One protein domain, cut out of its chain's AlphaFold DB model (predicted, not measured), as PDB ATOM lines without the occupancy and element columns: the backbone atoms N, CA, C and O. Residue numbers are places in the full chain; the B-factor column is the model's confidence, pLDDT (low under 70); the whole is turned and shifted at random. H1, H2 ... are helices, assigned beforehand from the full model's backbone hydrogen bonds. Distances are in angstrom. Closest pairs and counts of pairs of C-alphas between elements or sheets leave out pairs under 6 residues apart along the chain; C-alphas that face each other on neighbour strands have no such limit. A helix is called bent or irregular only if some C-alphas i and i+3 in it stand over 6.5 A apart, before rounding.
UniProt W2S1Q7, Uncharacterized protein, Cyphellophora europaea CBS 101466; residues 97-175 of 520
ATOM      1  N   TYR A  97       4.257  51.563 -28.823       95.88
ATOM      2  CA  TYR A  97       4.225  51.060 -30.195       95.88
ATOM      3  C   TYR A  97       5.342  50.048 -30.476       95.88
ATOM      4  O   TYR A  97       5.067  48.957 -30.973       95.88
ATOM      5  N   GLU A  98       6.587  50.362 -30.123       96.31
ATOM      6  CA  GLU A  98       7.720  49.452 -30.326       96.31
ATOM      7  C   GLU A  98       7.569  48.164 -29.514       96.31
ATOM      8  O   GLU A  98       7.882  47.089 -30.019       96.31
ATOM      9  N   VAL A  99       6.981  48.236 -28.314       96.50
ATOM     10  CA  VAL A  99       6.604  47.045 -27.536       96.50
ATOM     11  C   VAL A  99       5.611  46.163 -28.310       96.50
ATOM     12  O   VAL A  99       5.817  44.956 -28.389       96.50
ATOM     13  N   CYS A 100       4.599  46.733 -28.977       96.50
ATOM     14  CA  CYS A 100       3.695  45.964 -29.851       96.50
ATOM     15  C   CYS A 100       4.399  45.360 -31.087       96.50
ATOM     16  O   CYS A 100       3.953  44.343 -31.620       96.50
ATOM     17  N   GLN A 101       5.479  45.986 -31.563       96.62
ATOM     18  CA  GLN A 101       6.222  45.575 -32.760       96.62
ATOM     19  C   GLN A 101       7.348  44.566 -32.474       96.62
ATOM     20  O   GLN A 101       7.719  43.797 -33.363       96.62
ATOM     21  N   GLN A 102       7.924  44.583 -31.273       97.12
ATOM     22  CA  GLN A 102       9.101  43.787 -30.901       97.12
ATOM     23  C   GLN A 102       8.796  42.744 -29.811       97.12
ATOM     24  O   GLN A 102       9.398  41.675 -29.820       97.12
ATOM     25  N   TYR A 103       7.835  43.008 -28.917       97.38
ATOM     26  CA  TYR A 103       7.522  42.186 -27.737       97.38
ATOM     27  C   TYR A 103       6.013  41.861 -27.604       97.38
ATOM     28  O   TYR A 103       5.428  42.056 -26.535       97.38
ATOM     29  N   PRO A 104       5.333  41.327 -28.642       96.19
ATOM     30  CA  PRO A 104       3.902  41.008 -28.574       96.19
ATOM     31  C   PRO A 104       3.581  39.907 -27.545       96.19
ATOM     32  O   PRO A 104       2.503  39.907 -26.952       96.19
ATOM     33  N   ASN A 105       4.536  39.011 -27.280       95.69
ATOM     34  CA  ASN A 105       4.463  37.997 -26.223       95.69
ATOM     35  C   ASN A 105       4.542  38.592 -24.805       95.69
ATOM     36  O   ASN A 105       4.179  37.912 -23.854       95.69
ATOM     37  N   SER A 106       4.968  39.850 -24.648       95.69
ATOM     38  CA  SER A 106       4.993  40.553 -23.357       95.69
ATOM     39  C   SER A 106       3.702  41.337 -23.077       95.69
ATOM     40  O   SER A 106       3.608  42.012 -22.057       95.69
ATOM     41  N   LEU A 107       2.672  41.242 -23.932       95.25
ATOM     42  CA  LEU A 107       1.350  41.867 -23.729       95.25
ATOM     43  C   LEU A 107       0.463  41.068 -22.746       95.25
ATOM     44  O   LEU A 107      -0.694  40.724 -23.029       95.25
ATOM     45  N   TYR A 108       1.038  40.763 -21.583       93.94
ATOM     46  CA  TYR A 108       0.457  40.034 -20.459       93.94
ATOM     47  C   TYR A 108       1.011  40.609 -19.150       93.94
ATOM     48  O   TYR A 108       2.097  41.188 -19.129       93.94
ATOM     49  N   GLY A 109       0.273  40.427 -18.051       94.88
ATOM     50  CA  GLY A 109       0.726  40.828 -16.718       94.88
ATOM     51  C   GLY A 109       1.176  42.290 -16.667       94.88
ATOM     52  O   GLY A 109       0.462  43.174 -17.136       94.88
ATOM     53  N   ASP A 110       2.360  42.502 -16.106       95.88
ATOM     54  CA  ASP A 110       3.000  43.799 -15.869       95.88
ATOM     55  C   ASP A 110       3.334  44.537 -17.182       95.88
ATOM     56  O   ASP A 110       3.324  45.765 -17.242       95.88
ATOM     57  N   GLY A 111       3.540  43.812 -18.289       95.62
ATOM     58  CA  GLY A 111       3.794  44.413 -19.605       95.62
ATOM     59  C   GLY A 111       2.601  45.186 -20.186       95.62
ATOM     60  O   GLY A 111       2.772  45.948 -21.137       95.62
ATOM     61  N   LEU A 112       1.402  45.037 -19.606       96.75
ATOM     62  CA  LEU A 112       0.212  45.826 -19.947       96.75
ATOM     63  C   LEU A 112       0.095  47.138 -19.155       96.75
ATOM     64  O   LEU A 112      -0.724  47.984 -19.517       96.75
ATOM     65  N   ASP A 113       0.897  47.334 -18.110       97.25
ATOM     66  CA  ASP A 113       0.782  48.489 -17.216       97.25
ATOM     67  C   ASP A 113       1.041  49.839 -17.915       97.25
ATOM     68  O   ASP A 113       0.207  50.739 -17.760       97.25
ATOM     69  N   PRO A 114       2.062  49.992 -18.791       96.62
ATOM     70  CA  PRO A 114       2.246  51.226 -19.559       96.62
ATOM     71  C   PRO A 114       1.048  51.541 -20.468       96.62
ATOM     72  O   PRO A 114       0.639  52.693 -20.594       96.62
ATOM     73  N   PHE A 115       0.436  50.522 -21.076       96.88
ATOM     74  CA  PHE A 115      -0.723  50.707 -21.955       96.88
ATOM     75  C   PHE A 115      -1.955  51.203 -21.190       96.88
ATOM     76  O   PHE A 115      -2.747  51.968 -21.736       96.88
ATOM     77  N   MET A 116      -2.108  50.801 -19.923       96.75
ATOM     78  CA  MET A 116      -3.174  51.306 -19.056       96.75
ATOM     79  C   MET A 116      -2.906  52.743 -18.594       96.75
ATOM     80  O   MET A 116      -3.818  53.558 -18.694       96.75
ATOM     81  N   GLN A 117      -1.671  53.085 -18.200       96.44
ATOM     82  CA  GLN A 117      -1.290  54.468 -17.861       96.44
ATOM     83  C   GLN A 117      -1.518  55.457 -19.020       96.44
ATOM     84  O   GLN A 117      -1.886  56.609 -18.800       96.44
ATOM     85  N   HIS A 118      -1.315  55.017 -20.267       95.19
ATOM     86  CA  HIS A 118      -1.559  55.829 -21.470       95.19
ATOM     87  C   HIS A 118      -2.984  55.699 -22.035       95.19
ATOM     88  O   HIS A 118      -3.247  56.201 -23.124       95.19
ATOM     89  N   ASN A 119      -3.911  55.043 -21.324       94.56
ATOM     90  CA  ASN A 119      -5.307  54.842 -21.742       94.56
ATOM     91  C   ASN A 119      -5.478  54.212 -23.145       94.56
ATOM     92  O   ASN A 119      -6.460  54.476 -23.841       94.56
ATOM     93  N   TRP A 120      -4.550  53.348 -23.574       95.25
ATOM     94  CA  TRP A 120      -4.655  52.674 -24.870       95.25
ATOM     95  C   TRP A 120      -5.838  51.703 -24.893       95.25
ATOM     96  O   TRP A 120      -5.961  50.803 -24.059       95.25
ATOM     97  N   SER A 121      -6.686  51.829 -25.911       94.88
ATOM     98  CA  SER A 121      -7.741  50.855 -26.181       94.88
ATOM     99  C   SER A 121      -7.164  49.534 -26.697       94.88
ATOM    100  O   SER A 121      -6.156  49.483 -27.406       94.88
ATOM    101  N   CYS A 122      -7.865  48.434 -26.426       94.62
ATOM    102  CA  CYS A 122      -7.468  47.103 -26.891       94.62
ATOM    103  C   CYS A 122      -7.426  47.005 -28.431       94.62
ATOM    104  O   CYS A 122      -6.656  46.216 -28.976       94.62
ATOM    105  N   GLY A 123      -8.225  47.829 -29.124       94.25
ATOM    106  CA  GLY A 123      -8.183  47.983 -30.578       94.25
ATOM    107  C   GLY A 123      -6.915  48.686 -31.067       94.25
ATOM    108  O   GLY A 123      -6.303  48.212 -32.018       94.25
ATOM    109  N   GLN A 124      -6.464  49.757 -30.399       94.44
ATOM    110  CA  GLN A 124      -5.185  50.411 -30.715       94.44
ATOM    111  C   GLN A 124      -4.009  49.447 -30.524       94.44
ATOM    112  O   GLN A 124      -3.223  49.285 -31.452       94.44
ATOM    113  N   ILE A 125      -3.938  48.737 -29.390       95.81
ATOM    114  CA  ILE A 125      -2.883  47.737 -29.131       95.81
ATOM    115  C   ILE A 125      -2.859  46.683 -30.251       95.81
ATOM    116  O   ILE A 125      -1.811  46.435 -30.843       95.81
ATOM    117  N   PHE A 126      -4.016  46.114 -30.612       94.50
ATOM    118  CA  PHE A 126      -4.119  45.140 -31.703       94.50
ATOM    119  C   PHE A 126      -3.712  45.717 -33.074       94.50
ATOM    120  O   PHE A 126      -3.011  45.066 -33.854       94.50
ATOM    121  N   ASN A 127      -4.105  46.954 -33.376       94.25
ATOM    122  CA  ASN A 127      -3.755  47.622 -34.630       94.25
ATOM    123  C   ASN A 127      -2.258  47.985 -34.705       94.25
ATOM    124  O   ASN A 127      -1.686  47.988 -35.798       94.25
ATOM    125  N   CYS A 128      -1.606  48.189 -33.559       95.75
ATOM    126  CA  CYS A 128      -0.166  48.404 -33.424       95.75
ATOM    127  C   CYS A 128       0.683  47.121 -33.462       95.75
ATOM    128  O   CYS A 128       1.904  47.232 -33.541       95.75
ATOM    129  N   LEU A 129       0.090  45.922 -33.432       95.75
ATOM    130  CA  LEU A 129       0.816  44.662 -33.640       95.75
ATOM    131  C   LEU A 129       1.268  44.490 -35.101       95.75
ATOM    132  O   LEU A 129       0.579  44.908 -36.039       95.75
ATOM    133  N   LYS A 130       2.385  43.784 -35.315       96.06
ATOM    134  CA  LYS A 130       2.784  43.322 -36.656       96.06
ATOM    135  C   LYS A 130       1.774  42.323 -37.244       96.06
ATOM    136  O   LYS A 130       0.996  41.685 -36.531       96.06
ATOM    137  N   LYS A 131       1.748  42.213 -38.580       95.38
ATOM    138  CA  LYS A 131       0.748  41.422 -39.333       95.38
ATOM    139  C   LYS A 131       0.802  39.924 -39.008       95.38
ATOM    140  O   LYS A 131      -0.243  39.307 -38.834       95.38
ATOM    141  N   ASP A 132       2.002  39.375 -38.908       95.12
ATOM    142  CA  ASP A 132       2.320  38.010 -38.483       95.12
ATOM    143  C   ASP A 132       1.917  37.755 -37.022       95.12
ATOM    144  O   ASP A 132       1.209  36.787 -36.760       95.12
ATOM    145  N   ALA A 133       2.246  38.660 -36.091       94.50
ATOM    146  CA  ALA A 133       1.835  38.552 -34.689       94.50
ATOM    147  C   ALA A 133       0.302  38.546 -34.539       94.50
ATOM    148  O   ALA A 133      -0.260  37.695 -33.844       94.50
ATOM    149  N   ARG A 134      -0.400  39.432 -35.266       93.12
ATOM    150  CA  ARG A 134      -1.868  39.387 -35.376       93.12
ATOM    151  C   ARG A 134      -2.351  38.043 -35.916       93.12
ATOM    152  O   ARG A 134      -3.237  37.441 -35.320       93.12
ATOM    153  N   GLN A 135      -1.779  37.570 -37.023       91.50
ATOM    154  CA  GLN A 135      -2.203  36.330 -37.674       91.50
ATOM    155  C   GLN A 135      -1.970  35.096 -36.790       91.50
ATOM    156  O   GLN A 135      -2.828  34.218 -36.743       91.50
ATOM    157  N   ALA A 136      -0.851  35.028 -36.070       89.81
ATOM    158  CA  ALA A 136      -0.541  33.951 -35.138       89.81
ATOM    159  C   ALA A 136      -1.526  33.916 -33.963       89.81
ATOM    160  O   ALA A 136      -2.071  32.859 -33.648       89.81
ATOM    161  N   LEU A 137      -1.845  35.075 -33.376       87.25
ATOM    162  CA  LEU A 137      -2.900  35.163 -32.369       87.25
ATOM    163  C   LEU A 137      -4.257  34.716 -32.944       87.25
ATOM    164  O   LEU A 137      -4.948  33.929 -32.296       87.25
ATOM    165  N   THR A 138      -4.626  35.139 -34.161       87.06
ATOM    166  CA  THR A 138      -5.872  34.698 -34.820       87.06
ATOM    167  C   THR A 138      -5.900  33.182 -35.019       87.06
ATOM    168  O   THR A 138      -6.896  32.543 -34.696       87.06
ATOM    169  N   ARG A 139      -4.796  32.574 -35.478       85.50
ATOM    170  CA  ARG A 139      -4.666  31.113 -35.645       85.50
ATOM    171  C   ARG A 139      -4.785  30.355 -34.320       85.50
ATOM    172  O   ARG A 139      -5.328  29.252 -34.307       85.50
ATOM    173  N   ASN A 140      -4.290  30.931 -33.226       79.62
ATOM    174  CA  ASN A 140      -4.380  30.353 -31.884       79.62
ATOM    175  C   ASN A 140      -5.810  30.437 -31.314       79.62
ATOM    176  O   ASN A 140      -6.245  29.539 -30.592       79.62
ATOM    177  N   HIS A 141      -6.588  31.453 -31.692       76.75
ATOM    178  CA  HIS A 141      -8.004  31.592 -31.342       76.75
ATOM    179  C   HIS A 141      -8.941  30.887 -32.348       76.75
ATOM    180  O   HIS A 141      -9.834  31.501 -32.921       76.75
ATOM    181  N   LYS A 142      -8.792  29.559 -32.507       65.00
ATOM    182  CA  LYS A 142      -9.587  28.734 -33.452       65.00
ATOM    183  C   LYS A 142     -11.112  28.736 -33.236       65.00
ATOM    184  O   LYS A 142     -11.840  28.310 -34.125       65.00
ATOM    185  N   THR A 143     -11.619  29.175 -32.081       58.34
ATOM    186  CA  THR A 143     -13.067  29.357 -31.868       58.34
ATOM    187  C   THR A 143     -13.521  30.656 -32.539       58.34
ATOM    188  O   THR A 143     -13.281  31.735 -31.991       58.34
ATOM    189  N   ALA A 144     -14.151  30.518 -33.708       42.09
ATOM    190  CA  ALA A 144     -14.119  31.467 -34.826       42.09
ATOM    191  C   ALA A 144     -14.520  32.933 -34.551       42.09
ATOM    192  O   ALA A 144     -13.948  33.829 -35.163       42.09
ATOM    193  N   ASP A 145     -15.443  33.203 -33.625       47.66
ATOM    194  CA  ASP A 145     -16.172  34.491 -33.611       47.66
ATOM    195  C   ASP A 145     -15.703  35.496 -32.545       47.66
ATOM    196  O   ASP A 145     -16.337  36.520 -32.286       47.66
ATOM    197  N   LYS A 146     -14.602  35.205 -31.844       59.69
ATOM    198  CA  LYS A 146     -14.166  36.005 -30.689       59.69
ATOM    199  C   LYS A 146     -13.088  37.004 -31.099       59.69
ATOM    200  O   LYS A 146     -11.903  36.704 -30.980       59.69
ATOM    201  N   ASN A 147     -13.539  38.198 -31.515       71.69
ATOM    202  CA  ASN A 147     -12.733  39.393 -31.826       71.69
ATOM    203  C   ASN A 147     -11.421  39.422 -31.043       71.69
ATOM    204  O   ASN A 147     -11.441  39.406 -29.812       71.69
ATOM    205  N   LEU A 148     -10.281  39.510 -31.727       75.56
ATOM    206  CA  LEU A 148      -8.997  39.308 -31.058       75.56
ATOM    207  C   LEU A 148      -8.661  40.399 -30.029       75.56
ATOM    208  O   LEU A 148      -8.052  40.131 -28.992       75.56
ATOM    209  N   SER A 149      -9.174  41.608 -30.254       83.88
ATOM    210  CA  SER A 149      -9.194  42.702 -29.282       83.88
ATOM    211  C   SER A 149      -9.835  42.295 -27.945       83.88
ATOM    212  O   SER A 149      -9.423  42.803 -26.907       83.88
ATOM    213  N   ASN A 150     -10.771  41.333 -27.924       88.12
ATOM    214  CA  ASN A 150     -11.359  40.785 -26.696       88.12
ATOM    215  C   ASN A 150     -10.365  39.924 -25.900       88.12
ATOM    216  O   ASN A 150     -10.497  39.833 -24.681       88.12
ATOM    217  N   ALA A 151      -9.381  39.284 -26.543       88.19
ATOM    218  CA  ALA A 151      -8.332  38.552 -25.831       88.19
ATOM    219  C   ALA A 151      -7.429  39.532 -25.065       88.19
ATOM    220  O   ALA A 151      -7.201  39.349 -23.869       88.19
ATOM    221  N   ILE A 152      -7.018  40.624 -25.719       92.56
ATOM    222  CA  ILE A 152      -6.277  41.727 -25.089       92.56
ATOM    223  C   ILE A 152      -7.134  42.394 -24.000       92.56
ATOM    224  O   ILE A 152      -6.666  42.547 -22.874       92.56
ATOM    225  N   ALA A 153      -8.414  42.679 -24.266       93.19
ATOM    226  CA  ALA A 153      -9.331  43.261 -23.282       93.19
ATOM    227  C   ALA A 153      -9.504  42.383 -22.036       93.19
ATOM    228  O   ALA A 153      -9.482  42.888 -20.916       93.19
ATOM    229  N   LYS A 154      -9.608  41.057 -22.198       92.81
ATOM    230  CA  LYS A 154      -9.640  40.117 -21.068       92.81
ATOM    231  C   LYS A 154      -8.349  40.154 -20.250       92.81
ATOM    232  O   LYS A 154      -8.427  40.086 -19.027       92.81
ATOM    233  N   ARG A 155      -7.181  40.289 -20.889       93.56
ATOM    234  CA  ARG A 155      -5.887  40.410 -20.191       93.56
ATOM    235  C   ARG A 155      -5.769  41.741 -19.447       93.56
ATOM    236  O   ARG A 155      -5.446  41.721 -18.264       93.56
ATOM    237  N   MET A 156      -6.113  42.862 -20.086       96.12
ATOM    238  CA  MET A 156      -6.123  44.188 -19.451       96.12
ATOM    239  C   MET A 156      -7.108  44.245 -18.281       96.12
ATOM    240  O   MET A 156      -6.737  44.677 -17.195       96.12
ATOM    241  N   ASN A 157      -8.331  43.727 -18.441       96.38
ATOM    242  CA  ASN A 157      -9.299  43.652 -17.345       96.38
ATOM    243  C   ASN A 157      -8.812  42.731 -16.215       96.38
ATOM    244  O   ASN A 157      -8.914  43.108 -15.052       96.38
ATOM    245  N   LYS A 158      -8.217  41.567 -16.524       96.38
ATOM    246  CA  LYS A 158      -7.606  40.687 -15.511       96.38
ATOM    247  C   LYS A 158      -6.477  41.397 -14.753       96.38
ATOM    248  O   LYS A 158      -6.409  41.263 -13.534       96.38
ATOM    249  N   ARG A 159      -5.621  42.163 -15.443       97.25
ATOM    250  CA  ARG A 159      -4.539  42.944 -14.822       97.25
ATOM    251  C   ARG A 159      -5.088  44.080 -13.956       97.25
ATOM    252  O   ARG A 159      -4.709  44.161 -12.796       97.25
ATOM    253  N   ARG A 160      -6.041  44.871 -14.459       97.56
ATOM    254  CA  ARG A 160      -6.749  45.922 -13.705       97.56
ATOM    255  C   ARG A 160      -7.408  45.379 -12.434       97.56
ATOM    256  O   ARG A 160      -7.265  45.977 -11.375       97.56
ATOM    257  N   LEU A 161      -8.105  44.240 -12.515       98.00
ATOM    258  CA  LEU A 161      -8.699  43.590 -11.340       98.00
ATOM    259  C   LEU A 161      -7.636  43.094 -10.352       98.00
ATOM    260  O   LEU A 161      -7.866  43.169  -9.149       98.00
ATOM    261  N   LYS A 162      -6.487  42.601 -10.840       97.75
ATOM    262  CA  LYS A 162      -5.358  42.226  -9.981       97.75
ATOM    263  C   LYS A 162      -4.820  43.454  -9.238       97.75
ATOM    264  O   LYS A 162      -4.870  43.467  -8.023       97.75
ATOM    265  N   LEU A 163      -4.437  44.513  -9.952       97.81
ATOM    266  CA  LEU A 163      -3.909  45.754  -9.367       97.81
ATOM    267  C   LEU A 163      -4.861  46.395  -8.343       97.81
ATOM    268  O   LEU A 163      -4.412  46.910  -7.328       97.81
ATOM    269  N   ARG A 164      -6.180  46.342  -8.582       98.06
ATOM    270  CA  ARG A 164      -7.182  46.816  -7.610       98.06
ATOM    271  C   ARG A 164      -7.260  45.945  -6.358       98.06
ATOM    272  O   ARG A 164      -7.406  46.485  -5.273       98.06
ATOM    273  N   ARG A 165      -7.168  44.618  -6.496       98.19
ATOM    274  CA  ARG A 165      -7.103  43.701  -5.343       98.19
ATOM    275  C   ARG A 165      -5.810  43.895  -4.552       98.19
ATOM    276  O   ARG A 165      -5.839  43.860  -3.332       98.19
ATOM    277  N   ASP A 166      -4.709  44.110  -5.261       97.88
ATOM    278  CA  ASP A 166      -3.372  44.291  -4.705       97.88
ATOM    279  C   ASP A 166      -3.156  45.728  -4.156       97.88
ATOM    280  O   ASP A 166      -2.038  46.062  -3.783       97.88
ATOM    281  N   GLY A 167      -4.172  46.609  -4.166       97.88
ATOM    282  CA  GLY A 167      -4.086  48.005  -3.691       97.88
ATOM    283  C   GLY A 167      -3.186  48.942  -4.518       97.88
ATOM    284  O   GLY A 167      -3.023  50.109  -4.185       97.88
ATOM    285  N   THR A 168      -2.608  48.455  -5.616       98.06
ATOM    286  CA  THR A 168      -1.558  49.131  -6.405       98.06
ATOM    287  C   THR A 168      -2.085  49.839  -7.654       98.06
ATOM    288  O   THR A 168      -1.315  50.463  -8.385       98.06
ATOM    289  N   TRP A 169      -3.394  49.772  -7.921       97.50
ATOM    290  CA  TRP A 169      -4.018  50.425  -9.077       97.50
ATOM    291  C   TRP A 169      -3.802  51.943  -9.084       97.50
ATOM    292  O   TRP A 169      -3.386  52.487 -10.106       97.50
ATOM    293  N   ASP A 170      -4.028  52.618  -7.958       97.62
ATOM    294  CA  ASP A 170      -3.911  54.078  -7.896       97.62
ATOM    295  C   ASP A 170      -2.444  54.524  -7.919       97.62
ATOM    296  O   ASP A 170      -2.110  55.478  -8.618       97.62
ATOM    297  N   MET A 171      -1.536  53.756  -7.300       97.38
ATOM    298  CA  MET A 171      -0.086  53.953  -7.453       97.38
ATOM    299  C   MET A 171       0.363  53.847  -8.916       97.38
ATOM    300  O   MET A 171       1.204  54.628  -9.353       97.38
ATOM    301  N   LEU A 172      -0.203  52.916  -9.696       96.88
ATOM    302  CA  LEU A 172       0.100  52.819 -11.125       96.88
ATOM    303  C   LEU A 172      -0.450  54.019 -11.908       96.88
ATOM    304  O   LEU A 172       0.232  54.528 -12.795       96.88
ATOM    305  N   MET A 173      -1.682  54.450 -11.626       97.12
ATOM    306  CA  MET A 173      -2.345  55.505 -12.403       97.12
ATOM    307  C   MET A 173      -1.854  56.921 -12.064       97.12
ATOM    308  O   MET A 173      -1.859  57.774 -12.950       97.12
ATOM    309  N   LEU A 174      -1.434  57.162 -10.819       96.38
ATOM    310  CA  LEU A 174      -0.917  58.449 -10.332       96.38
ATOM    311  C   LEU A 174       0.617  58.534 -10.365       96.38
ATOM    312  O   LEU A 174       1.172  59.632 -10.375       96.38
ATOM    313  N   GLY A 175       1.308  57.392 -10.362       95.44
ATOM    314  CA  GLY A 175       2.766  57.336 -10.382       95.44
ATOM    315  C   GLY A 175       3.388  57.772 -11.717       95.44
ATOM    316  O   GLY A 175       2.688  57.949 -12.722       95.44
TER     317      GLY A 175
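AT A GLANCE: This is residues 97 to 175 of the 520 residues of an uncharacterized protein of Cyphellophora europaea CBS 101466 (UniProt W2S1Q7). One long helix, H5, runs along one side of the domain like the back of a bracket, with the short helices H4 and H6 turned crosswise near its two ends and H2 and H3 packed on it between them. H1 packs on H3 and is apart from H5. The 79 printed residues include six named helices, H1 to H6 in order along the chain, and no named strand; the class is all helix, and the helices that touch are mostly crossed. The whole is compact, with a radius of gyration of the C-alphas of 13.0 A and spans of 36 by 26 by 17 A.

IN THESE COORDINATES: H5, residues 148 to 165, is the longest helix at 26.2 A; it runs from C-alpha 148 at (-8.997, 39.308, -31.058) to C-alpha 165 at (-7.103, 43.701, -5.343). H4 is residues 131 to 140, 14.3 A long, and H6 is residues 169 to 174, 8.7 A. H2 is residues 109 to 117, 13.8 A; it is irregular, but only just, with C-alphas 111 and 114 at 7.0 A. H3 is residues 122 to 128, 9.9 A. H1, residues 97 to 102, 8.8 A, begins at C-alpha 97 at (4.225, 51.060, -30.195).

HOW THE PARTS SIT: H5 is the hub, touching three helices. Its residues 148 to 153 alone touch H3, opposite ways at a steep tilt of 57 degrees; the closest C-alphas, of Cys 122 and Ser 149, are 5.3 A apart. Its residues 155 to 159 alone touch H2, about perpendicular at 88 degrees, closest at the C-alphas of Gly 109 and Arg 159, 6.0 A. With residues 160 to 164 alone it only just touches H6, with 3 pairs of C-alphas within 8 A, and only at the corner by their link; the closest C-alphas are those of Leu 163 and Trp 169, 4.7 A. H4 and H5 are close but not clearly touching, with the C-alphas of Thr 138 and Leu 148 closest at 6.7 A, about perpendicular at 80 degrees. H2 touches H6, the C-alphas of Gln 117 and Met 173 being closest at 5.7 A. H1 touches H3 at a steep tilt of 63 degrees, the same way, closest at the C-alphas of Cys 100 and Cys 128, 5.8 A. H2 and H3 are near each other; H4 and H6 are apart. In H1, H3, H4, H5 and H6 every O i to N i+4 pair is within hydrogen-bond range; in H2 2 of 5 are, beside 5 of 6 O i to N i+3 pairs.

THE WHOLE: The C-alphas farthest apart, of Ala 144 and Gly 175, are 39.4 A apart. The printed part has no cut and no long link. The mean pLDDT of the printed part is 91.5; residues 142 to 146 are under 70.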